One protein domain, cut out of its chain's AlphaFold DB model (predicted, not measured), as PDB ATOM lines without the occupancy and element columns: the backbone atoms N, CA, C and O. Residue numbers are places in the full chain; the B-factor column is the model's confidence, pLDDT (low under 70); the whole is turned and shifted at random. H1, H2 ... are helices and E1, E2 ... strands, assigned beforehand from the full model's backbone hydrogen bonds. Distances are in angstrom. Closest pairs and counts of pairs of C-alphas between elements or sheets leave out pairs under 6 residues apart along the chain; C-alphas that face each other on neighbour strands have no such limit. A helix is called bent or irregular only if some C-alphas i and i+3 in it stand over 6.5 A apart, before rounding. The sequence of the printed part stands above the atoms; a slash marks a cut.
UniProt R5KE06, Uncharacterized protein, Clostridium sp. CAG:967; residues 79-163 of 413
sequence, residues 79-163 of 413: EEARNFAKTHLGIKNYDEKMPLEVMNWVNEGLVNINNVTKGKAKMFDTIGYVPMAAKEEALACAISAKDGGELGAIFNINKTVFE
ATOM      1  N   GLU A  79      24.122   6.624  13.697       96.50
ATOM      2  CA  GLU A  79      23.507   6.522  15.022       96.50
ATOM      3  C   GLU A  79      24.190   7.450  16.030       96.50
ATOM      4  O   GLU A  79      23.506   8.120  16.803       96.50
ATOM      5  N   GLU A  80      25.523   7.534  16.003       97.25
ATOM      6  CA  GLU A  80      26.284   8.479  16.824       97.25
ATOM      7  C   GLU A  80      25.906   9.928  16.496       97.25
ATOM      8  O   GLU A  80      25.650  10.708  17.412       97.25
ATOM      9  N   ALA A  81      25.796  10.281  15.210       98.06
ATOM     10  CA  ALA A  81      25.437  11.632  14.782       98.06
ATOM     11  C   ALA A  81      24.024  12.037  15.237       98.06
ATOM     12  O   ALA A  81      23.830  13.146  15.743       98.06
ATOM     13  N   ARG A  82      23.042  11.133  15.099       96.94
ATOM     14  CA  ARG A  82      21.657  11.359  15.553       96.94
ATOM     15  C   ARG A  82      21.572  11.456  17.071       96.94
ATOM     16  O   ARG A  82      20.890  12.335  17.594       96.94
ATOM     17  N   ASN A  83      22.270  10.568  17.782       95.44
ATOM     18  CA  ASN A  83      22.306  10.596  19.239       95.44
ATOM     19  C   ASN A  83      22.926  11.897  19.737       95.44
ATOM     20  O   ASN A  83      22.330  12.533  20.597       95.44
ATOM     21  N   PHE A  84      24.046  12.330  19.149       96.69
ATOM     22  CA  PHE A  84      24.672  13.607  19.478       96.69
ATOM     23  C   PHE A  84      23.688  14.772  19.318       96.69
ATOM     24  O   PHE A  84      23.503  15.566  20.238       96.69
ATOM     25  N   ALA A  85      23.020  14.856  18.167       96.81
ATOM     26  CA  ALA A  85      22.078  15.930  17.890       96.81
ATOM     27  C   ALA A  85      20.902  15.936  18.880       96.81
ATOM     28  O   ALA A  85      20.518  16.982  19.403       96.81
ATOM     29  N   LYS A  86      20.380  14.755  19.216       95.75
ATOM     30  CA  LYS A  86      19.307  14.605  20.199       95.75
ATOM     31  C   LYS A  86      19.733  15.012  21.607       95.75
ATOM     32  O   LYS A  86      18.976  15.688  22.298       95.75
ATOM     33  N   THR A  87      20.921  14.604  22.049       91.88
ATOM     34  CA  THR A  87      21.373  14.825  23.431       91.88
ATOM     35  C   THR A  87      21.945  16.213  23.666       91.88
ATOM     36  O   THR A  87      21.808  16.732  24.770       91.88
ATOM     37  N   HIS A  88      22.589  16.809  22.661       94.62
ATOM     38  CA  HIS A  88      23.311  18.072  22.810       94.62
ATOM     39  C   HIS A  88      22.615  19.261  22.158       94.62
ATOM     40  O   HIS A  88      22.800  20.376  22.630       94.62
ATOM     41  N   LEU A  89      21.822  19.039  21.105       96.06
ATOM     42  CA  LEU A  89      21.142  20.102  20.354       96.06
ATOM     43  C   LEU A  89      19.614  20.048  20.501       96.06
ATOM     44  O   LEU A  89      18.928  20.959  20.052       96.06
ATOM     45  N   GLY A  90      19.069  19.010  21.144       94.62
ATOM     46  CA  GLY A  90      17.627  18.865  21.368       94.62
ATOM     47  C   GLY A  90      16.835  18.509  20.112       94.62
ATOM     48  O   GLY A  90      15.609  18.604  20.118       94.62
ATOM     49  N   ILE A  91      17.516  18.086  19.044       96.25
ATOM     50  CA  ILE A  91      16.873  17.726  17.782       96.25
ATOM     51  C   ILE A  91      16.156  16.384  17.943       96.25
ATOM     52  O   ILE A  91      16.745  15.380  18.348       96.25
ATOM     53  N   LYS A  92      14.869  16.356  17.606       95.00
ATOM     54  CA  LYS A  92      14.002  15.189  17.794       95.00
ATOM     55  C   LYS A  92      14.127  14.210  16.637       95.00
ATOM     56  O   LYS A  92      14.177  13.003  16.873       95.00
ATOM     57  N   ASN A  93      14.198  14.733  15.413       95.50
ATOM     58  CA  ASN A  93      14.113  13.934  14.196       95.50
ATOM     59  C   ASN A  93      15.238  14.279  13.212       95.50
ATOM     60  O   ASN A  93      15.535  15.446  12.969       95.50
ATOM     61  N   TYR A  94      15.812  13.245  12.605       96.25
ATOM     62  CA  TYR A  94      16.700  13.340  11.446       96.25
ATOM     63  C   TYR A  94      16.148  12.462  10.337       96.25
ATOM     64  O   TYR A  94      15.677  11.356  10.609       96.25
ATOM     65  N   ASP A  95      16.279  12.916   9.094       95.75
ATOM     66  CA  ASP A  95      16.015  12.075   7.934       95.75
ATOM     67  C   ASP A  95      16.910  10.822   7.947       95.75
ATOM     68  O   ASP A  95      18.130  10.891   8.133       95.75
ATOM     69  N   GLU A  96      16.295   9.656   7.750       92.12
ATOM     70  CA  GLU A  96      16.981   8.369   7.846       92.12
ATOM     71  C   GLU A  96      18.016   8.145   6.740       92.12
ATOM     72  O   GLU A  96      18.971   7.394   6.946       92.12
ATOM     73  N   LYS A  97      17.830   8.786   5.581       94.38
ATOM     74  CA  LYS A  97      18.655   8.615   4.378       94.38
ATOM     75  C   LYS A  97      19.755   9.666   4.260       94.38
ATOM     76  O   LYS A  97      20.496   9.650   3.278       94.38
ATOM     77  N   MET A  98      19.859  10.583   5.218       97.06
ATOM     78  CA  MET A  98      20.878  11.624   5.188       97.06
ATOM     79  C   MET A  98      22.286  11.018   5.355       97.06
ATOM     80  O   MET A  98      22.509  10.230   6.278       97.06
ATOM     81  N   PRO A  99      23.259  11.371   4.495       96.62
ATOM     82  CA  PRO A  99      24.628  10.888   4.638       96.62
ATOM     83  C   PRO A  99      25.279  11.373   5.940       96.62
ATOM     84  O   PRO A  99      25.084  12.517   6.352       96.62
ATOM     85  N   LEU A 100      26.127  10.536   6.549       97.38
ATOM     86  CA  LEU A 100      26.855  10.868   7.784       97.38
ATOM     87  C   LEU A 100      27.647  12.181   7.674       97.38
ATOM     88  O   LEU A 100      27.676  12.974   8.610       97.38
ATOM     89  N   GLU A 101      28.282  12.421   6.527       96.81
ATOM     90  CA  GLU A 101      29.061  13.638   6.285       96.81
ATOM     91  C   GLU A 101      28.189  14.903   6.380       96.81
ATOM     92  O   GLU A 101      28.587  15.892   6.995       96.81
ATOM     93  N   VAL A 102      26.961  14.831   5.853       97.50
ATOM     94  CA  VAL A 102      25.967  15.909   5.923       97.50
ATOM     95  C   VAL A 102      25.476  16.086   7.357       97.50
ATOM     96  O   VAL A 102      25.435  17.211   7.843       97.50
ATOM     97  N   MET A 103      25.186  14.996   8.075       98.38
ATOM     98  CA  MET A 103      24.798  15.069   9.492       98.38
ATOM     99  C   MET A 103      25.877  15.742  10.349       98.38
ATOM    100  O   MET A 103      25.563  16.593  11.179       98.38
ATOM    101  N   ASN A 104      27.150  15.396  10.136       98.38
ATOM    102  CA  ASN A 104      28.270  16.016  10.841       98.38
ATOM    103  C   ASN A 104      28.398  17.507  10.512       98.38
ATOM    104  O   ASN A 104      28.603  18.303  11.423       98.38
ATOM    105  N   TRP A 105      28.224  17.895   9.247       98.19
ATOM    106  CA  TRP A 105      28.206  19.301   8.840       98.19
ATOM    107  C   TRP A 105      27.074  20.093   9.508       98.19
ATOM    108  O   TRP A 105      27.320  21.178  10.034       98.19
ATOM    109  N   VAL A 106      25.860  19.535   9.565       98.50
ATOM    110  CA  VAL A 106      24.728  20.154  10.277       98.50
ATOM    111  C   VAL A 106      25.048  20.320  11.759       98.50
ATOM    112  O   VAL A 106      24.926  21.418  12.299       98.50
ATOM    113  N   ASN A 107      25.487  19.242  12.411       98.62
ATOM    114  CA  ASN A 107      25.778  19.241  13.842       98.62
ATOM    115  C   ASN A 107      26.872  20.254  14.198       98.62
ATOM    116  O   ASN A 107      26.707  21.002  15.158       98.62
ATOM    117  N   GLU A 108      27.955  20.320  13.419       98.56
ATOM    118  CA  GLU A 108      29.045  21.281  13.620       98.56
ATOM    119  C   GLU A 108      28.538  22.726  13.496       98.56
ATOM    120  O   GLU A 108      28.783  23.550  14.379       98.56
ATOM    121  N   GLY A 109      27.767  23.029  12.445       98.31
ATOM    122  CA  GLY A 109      27.199  24.361  12.237       98.31
ATOM    123  C   GLY A 109      26.256  24.793  13.365       98.31
ATOM    124  O   GLY A 109      26.330  25.928  13.840       98.31
ATOM    125  N   LEU A 110      25.402  23.890  13.848       98.56
ATOM    126  CA  LEU A 110      24.487  24.180  14.954       98.56
ATOM    127  C   LEU A 110      25.214  24.309  16.300       98.56
ATOM    128  O   LEU A 110      24.858  25.178  17.098       98.56
ATOM    129  N   VAL A 111      26.269  23.523  16.541       98.50
ATOM    130  CA  VAL A 111      27.135  23.690  17.719       98.50
ATOM    131  C   VAL A 111      27.820  25.056  17.712       98.50
ATOM    132  O   VAL A 111      27.871  25.710  18.753       98.50
ATOM    133  N   ASN A 112      28.288  25.534  16.558       98.25
ATOM    134  CA  ASN A 112      28.901  26.861  16.467       98.25
ATOM    135  C   ASN A 112      27.935  27.957  16.939       98.25
ATOM    136  O   ASN A 112      28.310  28.810  17.744       98.25
ATOM    137  N   ILE A 113      26.673  27.899  16.507       98.00
ATOM    138  CA  ILE A 113      25.640  28.840  16.957       98.00
ATOM    139  C   ILE A 113      25.339  28.663  18.446       98.00
ATOM    140  O   ILE A 113      25.248  29.655  19.171       98.00
ATOM    141  N   ASN A 114      25.201  27.419  18.914       97.38
ATOM    142  CA  ASN A 114      24.981  27.126  20.327       97.38
ATOM    143  C   ASN A 114      26.043  27.797  21.203       97.38
ATOM    144  O   ASN A 114      25.710  28.494  22.155       97.38
ATOM    145  N   ASN A 115      27.313  27.610  20.851       97.31
ATOM    146  CA  ASN A 115      28.437  28.080  21.649       97.31
ATOM    147  C   ASN A 115      28.549  29.607  21.621       97.31
ATOM    148  O   ASN A 115      28.770  30.221  22.662       97.31
ATOM    149  N   VAL A 116      28.336  30.240  20.458       96.62
ATOM    150  CA  VAL A 116      28.313  31.709  20.356       96.62
ATOM    151  C   VAL A 116      27.199  32.292  21.228       96.62
ATOM    152  O   VAL A 116      27.448  33.197  22.023       96.62
ATOM    153  N   THR A 117      25.999  31.714  21.153       95.44
ATOM    154  CA  THR A 117      24.819  32.180  21.902       95.44
ATOM    155  C   THR A 117      24.749  31.653  23.338       95.44
ATOM    156  O   THR A 117      23.802  31.955  24.067       95.44
ATOM    157  N   LYS A 118      25.745  30.874  23.773       95.12
ATOM    158  CA  LYS A 118      25.832  30.263  25.106       95.12
ATOM    159  C   LYS A 118      24.597  29.438  25.471       95.12
ATOM    160  O   LYS A 118      24.025  29.609  26.546       95.12
ATOM    161  N   GLY A 119      24.152  28.574  24.561       93.12
ATOM    162  CA  GLY A 119      23.008  27.684  24.778       93.12
ATOM    163  C   GLY A 119      21.642  28.374  24.761       93.12
ATOM    164  O   GLY A 119      20.656  27.790  25.208       93.12
ATOM    165  N   LYS A 120      21.560  29.624  24.285       93.38
ATOM    166  CA  LYS A 120      20.308  30.402  24.268       93.38
ATOM    167  C   LYS A 120      19.567  30.353  22.937       93.38
ATOM    168  O   LYS A 120      18.391  30.710  22.908       93.38
ATOM    169  N   ALA A 121      20.230  29.947  21.854       93.69
ATOM    170  CA  ALA A 121      19.577  29.805  20.561       93.69
ATOM    171  C   ALA A 121      18.494  28.718  20.602       93.69
ATOM    172  O   ALA A 121      18.697  27.632  21.146       93.69
ATOM    173  N   LYS A 122      17.356  28.992  19.965       94.38
ATOM    174  CA  LYS A 122      16.351  27.970  19.668       94.38
ATOM    175  C   LYS A 122      16.857  27.081  18.537       94.38
ATOM    176  O   LYS A 122      17.128  27.593  17.460       94.38
ATOM    177  N   MET A 123      16.948  25.776  18.759       95.88
ATOM    178  CA  MET A 123      17.321  24.819  17.712       95.88
ATOM    179  C   MET A 123      16.099  24.363  16.912       95.88
ATOM    180  O   MET A 123      14.964  24.466  17.381       95.88
ATOM    181  N   PHE A 124      16.343  23.857  15.703       97.56
ATOM    182  CA  PHE A 124      15.330  23.143  14.930       97.56
ATOM    183  C   PHE A 124      14.918  21.848  15.643       97.56
ATOM    184  O   PHE A 124      15.731  21.196  16.296       97.56
ATOM    185  N   ASP A 125      13.657  21.455  15.491       97.25
ATOM    186  CA  ASP A 125      13.136  20.195  16.022       97.25
ATOM    187  C   ASP A 125      13.463  19.016  15.095       97.25
ATOM    188  O   ASP A 125      13.691  17.895  15.561       97.25
ATOM    189  N   THR A 126      13.490  19.271  13.784       98.25
ATOM    190  CA  THR A 126      13.655  18.255  12.741       98.25
ATOM    191  C   THR A 126      14.675  18.703  11.697       98.25
ATOM    192  O   THR A 126      14.641  19.842  11.237       98.25
ATOM    193  N   ILE A 127      15.553  17.792  11.273       98.50
ATOM    194  CA  ILE A 127      16.465  18.006  10.143       98.50
ATOM    195  C   ILE A 127      16.075  17.070   8.998       98.50
ATOM    196  O   ILE A 127      16.178  15.846   9.117       98.50
ATOM    197  N   GLY A 128      15.627  17.650   7.888       97.19
ATOM    198  CA  GLY A 128      15.221  16.928   6.684       97.19
ATOM    199  C   GLY A 128      16.342  16.832   5.649       97.19
ATOM    200  O   GLY A 128      17.196  17.712   5.564       97.19
ATOM    201  N   TYR A 129      16.324  15.778   4.830       96.94
ATOM    202  CA  TYR A 129      17.197  15.629   3.659       96.94
ATOM    203  C   TYR A 129      16.346  15.298   2.436       96.94
ATOM    204  O   TYR A 129      16.164  14.139   2.054       96.94
ATOM    205  N   VAL A 130      15.757  16.341   1.854       93.94
ATOM    206  CA  VAL A 130      14.626  16.212   0.931       93.94
ATOM    207  C   VAL A 130      14.981  16.715  -0.464       93.94
ATOM    208  O   VAL A 130      15.741  17.676  -0.599       93.94
ATOM    209  N   PRO A 131      14.462  16.078  -1.530       91.81
ATOM    210  CA  PRO A 131      14.590  16.629  -2.869       91.81
ATOM    211  C   PRO A 131      13.798  17.935  -2.948       91.81
ATOM    212  O   PRO A 131      12.606  17.965  -2.639       91.81
ATOM    213  N   MET A 132      14.462  19.003  -3.376       86.00
ATOM    214  CA  MET A 132      13.834  20.296  -3.651       86.00
ATOM    215  C   MET A 132      13.731  20.501  -5.163       86.00
ATOM    216  O   MET A 132      14.416  19.821  -5.942       86.00
ATOM    217  N   ALA A 133      12.818  21.376  -5.592       73.69
ATOM    218  CA  ALA A 133      12.569  21.604  -7.011       73.69
ATOM    219  C   ALA A 133      13.856  22.070  -7.713       73.69
ATOM    220  O   ALA A 133      14.612  22.848  -7.154       73.69
ATOM    221  N   ALA A 134      14.080  21.656  -8.964       54.47
ATOM    222  CA  ALA A 134      15.330  21.932  -9.689       54.47
ATOM    223  C   ALA A 134      15.676  23.430  -9.855       54.47
ATOM    224  O   ALA A 134      16.817  23.758 -10.150       54.47
ATOM    225  N   LYS A 135      14.697  24.327  -9.680       55.19
ATOM    226  CA  LYS A 135      14.882  25.788  -9.696       55.19
ATOM    227  C   LYS A 135      15.340  26.373  -8.351       55.19
ATOM    228  O   LYS A 135      15.665  27.550  -8.286       55.19
ATOM    229  N   GLU A 136      15.285  25.591  -7.277       63.19
ATOM    230  CA  GLU A 136      15.738  25.982  -5.944       63.19
ATOM    231  C   GLU A 136      17.189  25.524  -5.783       63.19
ATOM    232  O   GLU A 136      17.469  24.380  -5.429       63.19
ATOM    233  N   GLU A 137      18.119  26.432  -6.080       71.00
ATOM    234  CA  GLU A 137      19.568  26.191  -5.982       71.00
ATOM    235  C   GLU A 137      20.119  26.385  -4.558       71.00
ATOM    236  O   GLU A 137      21.312  26.213  -4.314       71.00
ATOM    237  N   ALA A 138      19.260  26.742  -3.599       85.12
ATOM    238  CA  ALA A 138      19.648  26.920  -2.206       85.12
ATOM    239  C   ALA A 138      20.106  25.591  -1.583       85.12
ATOM    240  O   ALA A 138      19.500  24.541  -1.808       85.12
ATOM    241  N   LEU A 139      21.153  25.640  -0.751       91.44
ATOM    242  CA  LEU A 139      21.679  24.460  -0.051       91.44
ATOM    243  C   LEU A 139      20.695  23.901   0.987       91.44
ATOM    244  O   LEU A 139      20.698  22.699   1.256       91.44
ATOM    245  N   ALA A 140      19.882  24.764   1.590       94.06
ATOM    246  CA  ALA A 140      18.886  24.399   2.583       94.06
ATOM    247  C   ALA A 140      17.830  25.504   2.721       94.06
ATOM    248  O   ALA A 140      18.013  26.598   2.192       94.06
ATOM    249  N   CYS A 141      16.752  25.217   3.449       93.25
ATOM    250  CA  CYS A 141      15.753  26.200   3.859       93.25
ATOM    251  C   CYS A 141      15.190  25.891   5.256       93.25
ATOM    252  O   CYS A 141      15.128  24.730   5.682       93.25
ATOM    253  N   ALA A 142      14.758  26.933   5.967       94.12
ATOM    254  CA  ALA A 142      14.005  26.821   7.209       94.12
ATOM    255  C   ALA A 142      12.491  26.727   6.959       94.12
ATOM    256  O   ALA A 142      11.921  27.445   6.138       94.12
ATOM    257  N   ILE A 143      11.817  25.885   7.740       92.31
ATOM    258  CA  ILE A 143      10.360  25.863   7.883       92.31
ATOM    259  C   ILE A 143      10.028  26.172   9.340       92.31
ATOM    260  O   ILE A 143      10.583  25.567  10.264       92.31
ATOM    261  N   SER A 144       9.101  27.107   9.535       89.94
ATOM    262  CA  SER A 144       8.627  27.508  10.857       89.94
ATOM    263  C   SER A 144       8.019  26.344  11.639       89.94
ATOM    264  O   SER A 144       7.508  25.381  11.066       89.94
ATOM    265  N   ALA A 145       7.962  26.473  12.965       89.56
ATOM    266  CA  ALA A 145       7.281  25.475  13.790       89.56
ATOM    267  C   ALA A 145       5.778  25.379  13.480       89.56
ATOM    268  O   ALA A 145       5.192  24.303  13.567       89.56
ATOM    269  N   LYS A 146       5.148  26.499  13.099       89.38
ATOM    270  CA  LYS A 146       3.719  26.531  12.768       89.38
ATOM    271  C   LYS A 146       3.421  25.828  11.443       89.38
ATOM    272  O   LYS A 146       2.403  25.149  11.350       89.38
ATOM    273  N   ASP A 147       4.299  25.962  10.450       88.44
ATOM    274  CA  ASP A 147       4.144  25.306   9.145       88.44
ATOM    275  C   ASP A 147       4.635  23.850   9.161       88.44
ATOM    276  O   ASP A 147       4.119  23.024   8.414       88.44
ATOM    277  N   GLY A 148       5.596  23.513  10.027       89.50
ATOM    278  CA  GLY A 148       6.081  22.143  10.210       89.50
ATOM    279  C   GLY A 148       5.140  21.242  11.019       89.50
ATOM    280  O   GLY A 148       5.291  20.019  11.007       89.50
ATOM    281  N   GLY A 149       4.141  21.817  11.699       92.44
ATOM    282  CA  GLY A 149       3.120  21.070  12.433       92.44
ATOM    283  C   GLY A 149       3.723  20.182  13.524       92.44
ATOM    284  O   GLY A 149       4.473  20.648  14.378       92.44
ATOM    285  N   GLU A 150       3.410  18.885  13.497       92.00
ATOM    286  CA  GLU A 150       3.908  17.914  14.486       92.00
ATOM    287  C   GLU A 150       5.435  17.726  14.448       92.00
ATOM    288  O   GLU A 150       6.029  17.304  15.441       92.00
ATOM    289  N   LEU A 151       6.085  18.067  13.328       92.75
ATOM    290  CA  LEU A 151       7.542  17.991  13.184       92.75
ATOM    291  C   LEU A 151       8.272  19.190  13.808       92.75
ATOM    292  O   LEU A 151       9.500  19.160  13.895       92.75
ATOM    293  N   GLY A 152       7.541  20.214  14.259       95.06
ATOM    294  CA  GLY A 152       8.113  21.442  14.806       95.06
ATOM    295  C   GLY A 152       8.869  22.252  13.753       95.06
ATOM    296  O   GLY A 152       8.542  22.200  12.571       95.06
ATOM    297  N   ALA A 153       9.857  23.045  14.177       96.25
ATOM    298  CA  ALA A 153      10.687  23.802  13.240       96.25
ATOM    299  C   ALA A 153      11.612  22.853  12.462       96.25
ATOM    300  O   ALA A 153      12.269  22.000  13.066       96.25
ATOM    301  N   ILE A 154      11.705  23.021  11.141       97.69
ATOM    302  CA  ILE A 154      12.434  22.098  10.262       97.69
ATOM    303  C   ILE A 154      13.568  22.820   9.540       97.69
ATOM    304  O   ILE A 154      13.350  23.872   8.946       97.69
ATOM    305  N   PHE A 155      14.760  22.226   9.537       97.88
ATOM    306  CA  PHE A 155      15.845  22.604   8.633       97.88
ATOM    307  C   PHE A 155      15.943  21.565   7.521       97.88
ATOM    308  O   PHE A 155      16.381  20.436   7.749       97.88
ATOM    309  N   ASN A 156      15.486  21.926   6.325       96.50
ATOM    310  CA  ASN A 156      15.495  21.040   5.170       96.50
ATOM    311  C   ASN A 156      16.749  21.268   4.345       96.50
ATOM    312  O   ASN A 156      16.950  22.342   3.792       96.50
ATOM    313  N   ILE A 157      17.565  20.230   4.227       96.38
ATOM    314  CA  ILE A 157      18.762  20.233   3.396       96.38
ATOM    315  C   ILE A 157      18.378  19.753   2.004       96.38
ATOM    316  O   ILE A 157      17.689  18.738   1.852       96.38
ATOM    317  N   ASN A 158      18.845  20.480   0.992       94.62
ATOM    318  CA  ASN A 158      18.517  20.221  -0.397       94.62
ATOM    319  C   ASN A 158      19.285  19.003  -0.914       94.62
ATOM    320  O   ASN A 158      20.432  19.095  -1.361       94.62
ATOM    321  N   LYS A 159      18.625  17.847  -0.886       94.19
ATOM    322  CA  LYS A 159      19.184  16.589  -1.379       94.19
ATOM    323  C   LYS A 159      19.611  16.683  -2.842       94.19
ATOM    324  O   LYS A 159      20.664  16.161  -3.193       94.19
ATOM    325  N   THR A 160      18.821  17.359  -3.678       91.62
ATOM    326  CA  THR A 160      19.104  17.506  -5.112       91.62
ATOM    327  C   THR A 160      20.444  18.204  -5.322       91.62
ATOM    328  O   THR A 160      21.274  17.715  -6.084       91.62
ATOM    329  N   VAL A 161      20.692  19.298  -4.599       90.62
ATOM    330  CA  VAL A 161      21.946  20.053  -4.718       90.62
ATOM    331  C   VAL A 161      23.127  19.282  -4.135       90.62
ATOM    332  O   VAL A 161      24.192  19.226  -4.746       90.62
ATOM    333  N   PHE A 162      22.952  18.643  -2.979       92.81
ATOM    334  CA  PHE A 162      24.031  17.894  -2.331       92.81
ATOM    335  C   PHE A 162      24.473  16.680  -3.159       92.81
ATOM    336  O   PHE A 162      25.672  16.435  -3.290       92.81
ATOM    337  N   GLU A 163      23.539  15.947  -3.769       91.56
ATOM    338  CA  GLU A 163      23.864  14.790  -4.614       91.56
ATOM    339  C   GLU A 163      24.490  15.185  -5.963       91.56
ATOM    340  O   GLU A 163      25.232  14.386  -6.527       91.56
TER     341      GLU A 163
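Overview. This is residues 79 to 163 of the 413 residues of an uncharacterized protein of Clostridium sp. CAG:967 (UniProt R5KE06). Two helices side by side, H1 and the longer H2, make one part of this domain, and a small sheet of three strands, E1, E3 and E2, makes the other; H2 meets the sheet only in a graze through residues 102 to 106. Two short helices sit at opposite ends of the sheet, the irregular H3 beside the strands where E3 begins and H4 where E3 ends. The printed part has 85 residues, with four named helices and three named strands in the order H1 H2 E1 E2 H3 E3 H4. The sheet has the order E1 E3 E2 and is mixed; the class is mixed, helices and strands. The whole is compact, with a radius of gyration of the C-alphas of 12.6 A and spans of 37 by 29 by 23 A.

Arrangement. H1, residues 79 to 89, and H2, residues 100 to 116, touch, with the C-alphas of Ala 81 and Met 103 closest at 6.3 A. They run the same way at a shallow tilt of 16 degrees. In the short link between them, residues 93 to 94 pair in parallel with residues 126 to 127 of E1, the strand of residues 126 to 130. H1 is not on the sheet. H2 only grazes it, with residues 102 to 106. E1 is parallel to the inner strand E3, residues 154 to 158, at 23 degrees; N 128 and O 155 are 2.9 A apart, within hydrogen-bond range. E3 is antiparallel to the edge strand E2, residues 140 to 143, at 155 degrees, with N 143 and O 154 at 2.8 A. H3, residues 145 to 151, stands at the sheet's level; the C-alphas of Thr 126 and Leu 151, the closest of E1 and H3, are 6.1 A apart. H4, residues 159 to 163, only grazes the sheet with residues 159 to 162; the C-alphas of Val 130 and Lys 159, the closest of E1 and H4, are 5.1 A apart. In H1, H2 and H4 every O i to N i+4 pair is within hydrogen-bond range; in H3 1 of 3 is, and 1 of 4 O i to N i+3 pairs.

Along the chain. H1 begins at C-alpha 79 (23.507, 6.522, 15.022) and is 14.8 A long; H2 is 24.4 A long. E1 is 12.0 A, E2 10.1 A and E3 12.4 A long. H3 is irregular, with C-alphas 147 and 150 at 9.1 A, and is 7.5 A long. H4, 6.0 A long, ends at C-alpha 163 (23.864, 14.790, -4.614).

Size, cuts and confidence. The two C-alphas farthest apart, those of Lys 118 and Ala 134, are 37.3 A apart. The printed part has no cut and no long link. The mean pLDDT of the printed part is 93.2; residues 134 to 136 are under 70.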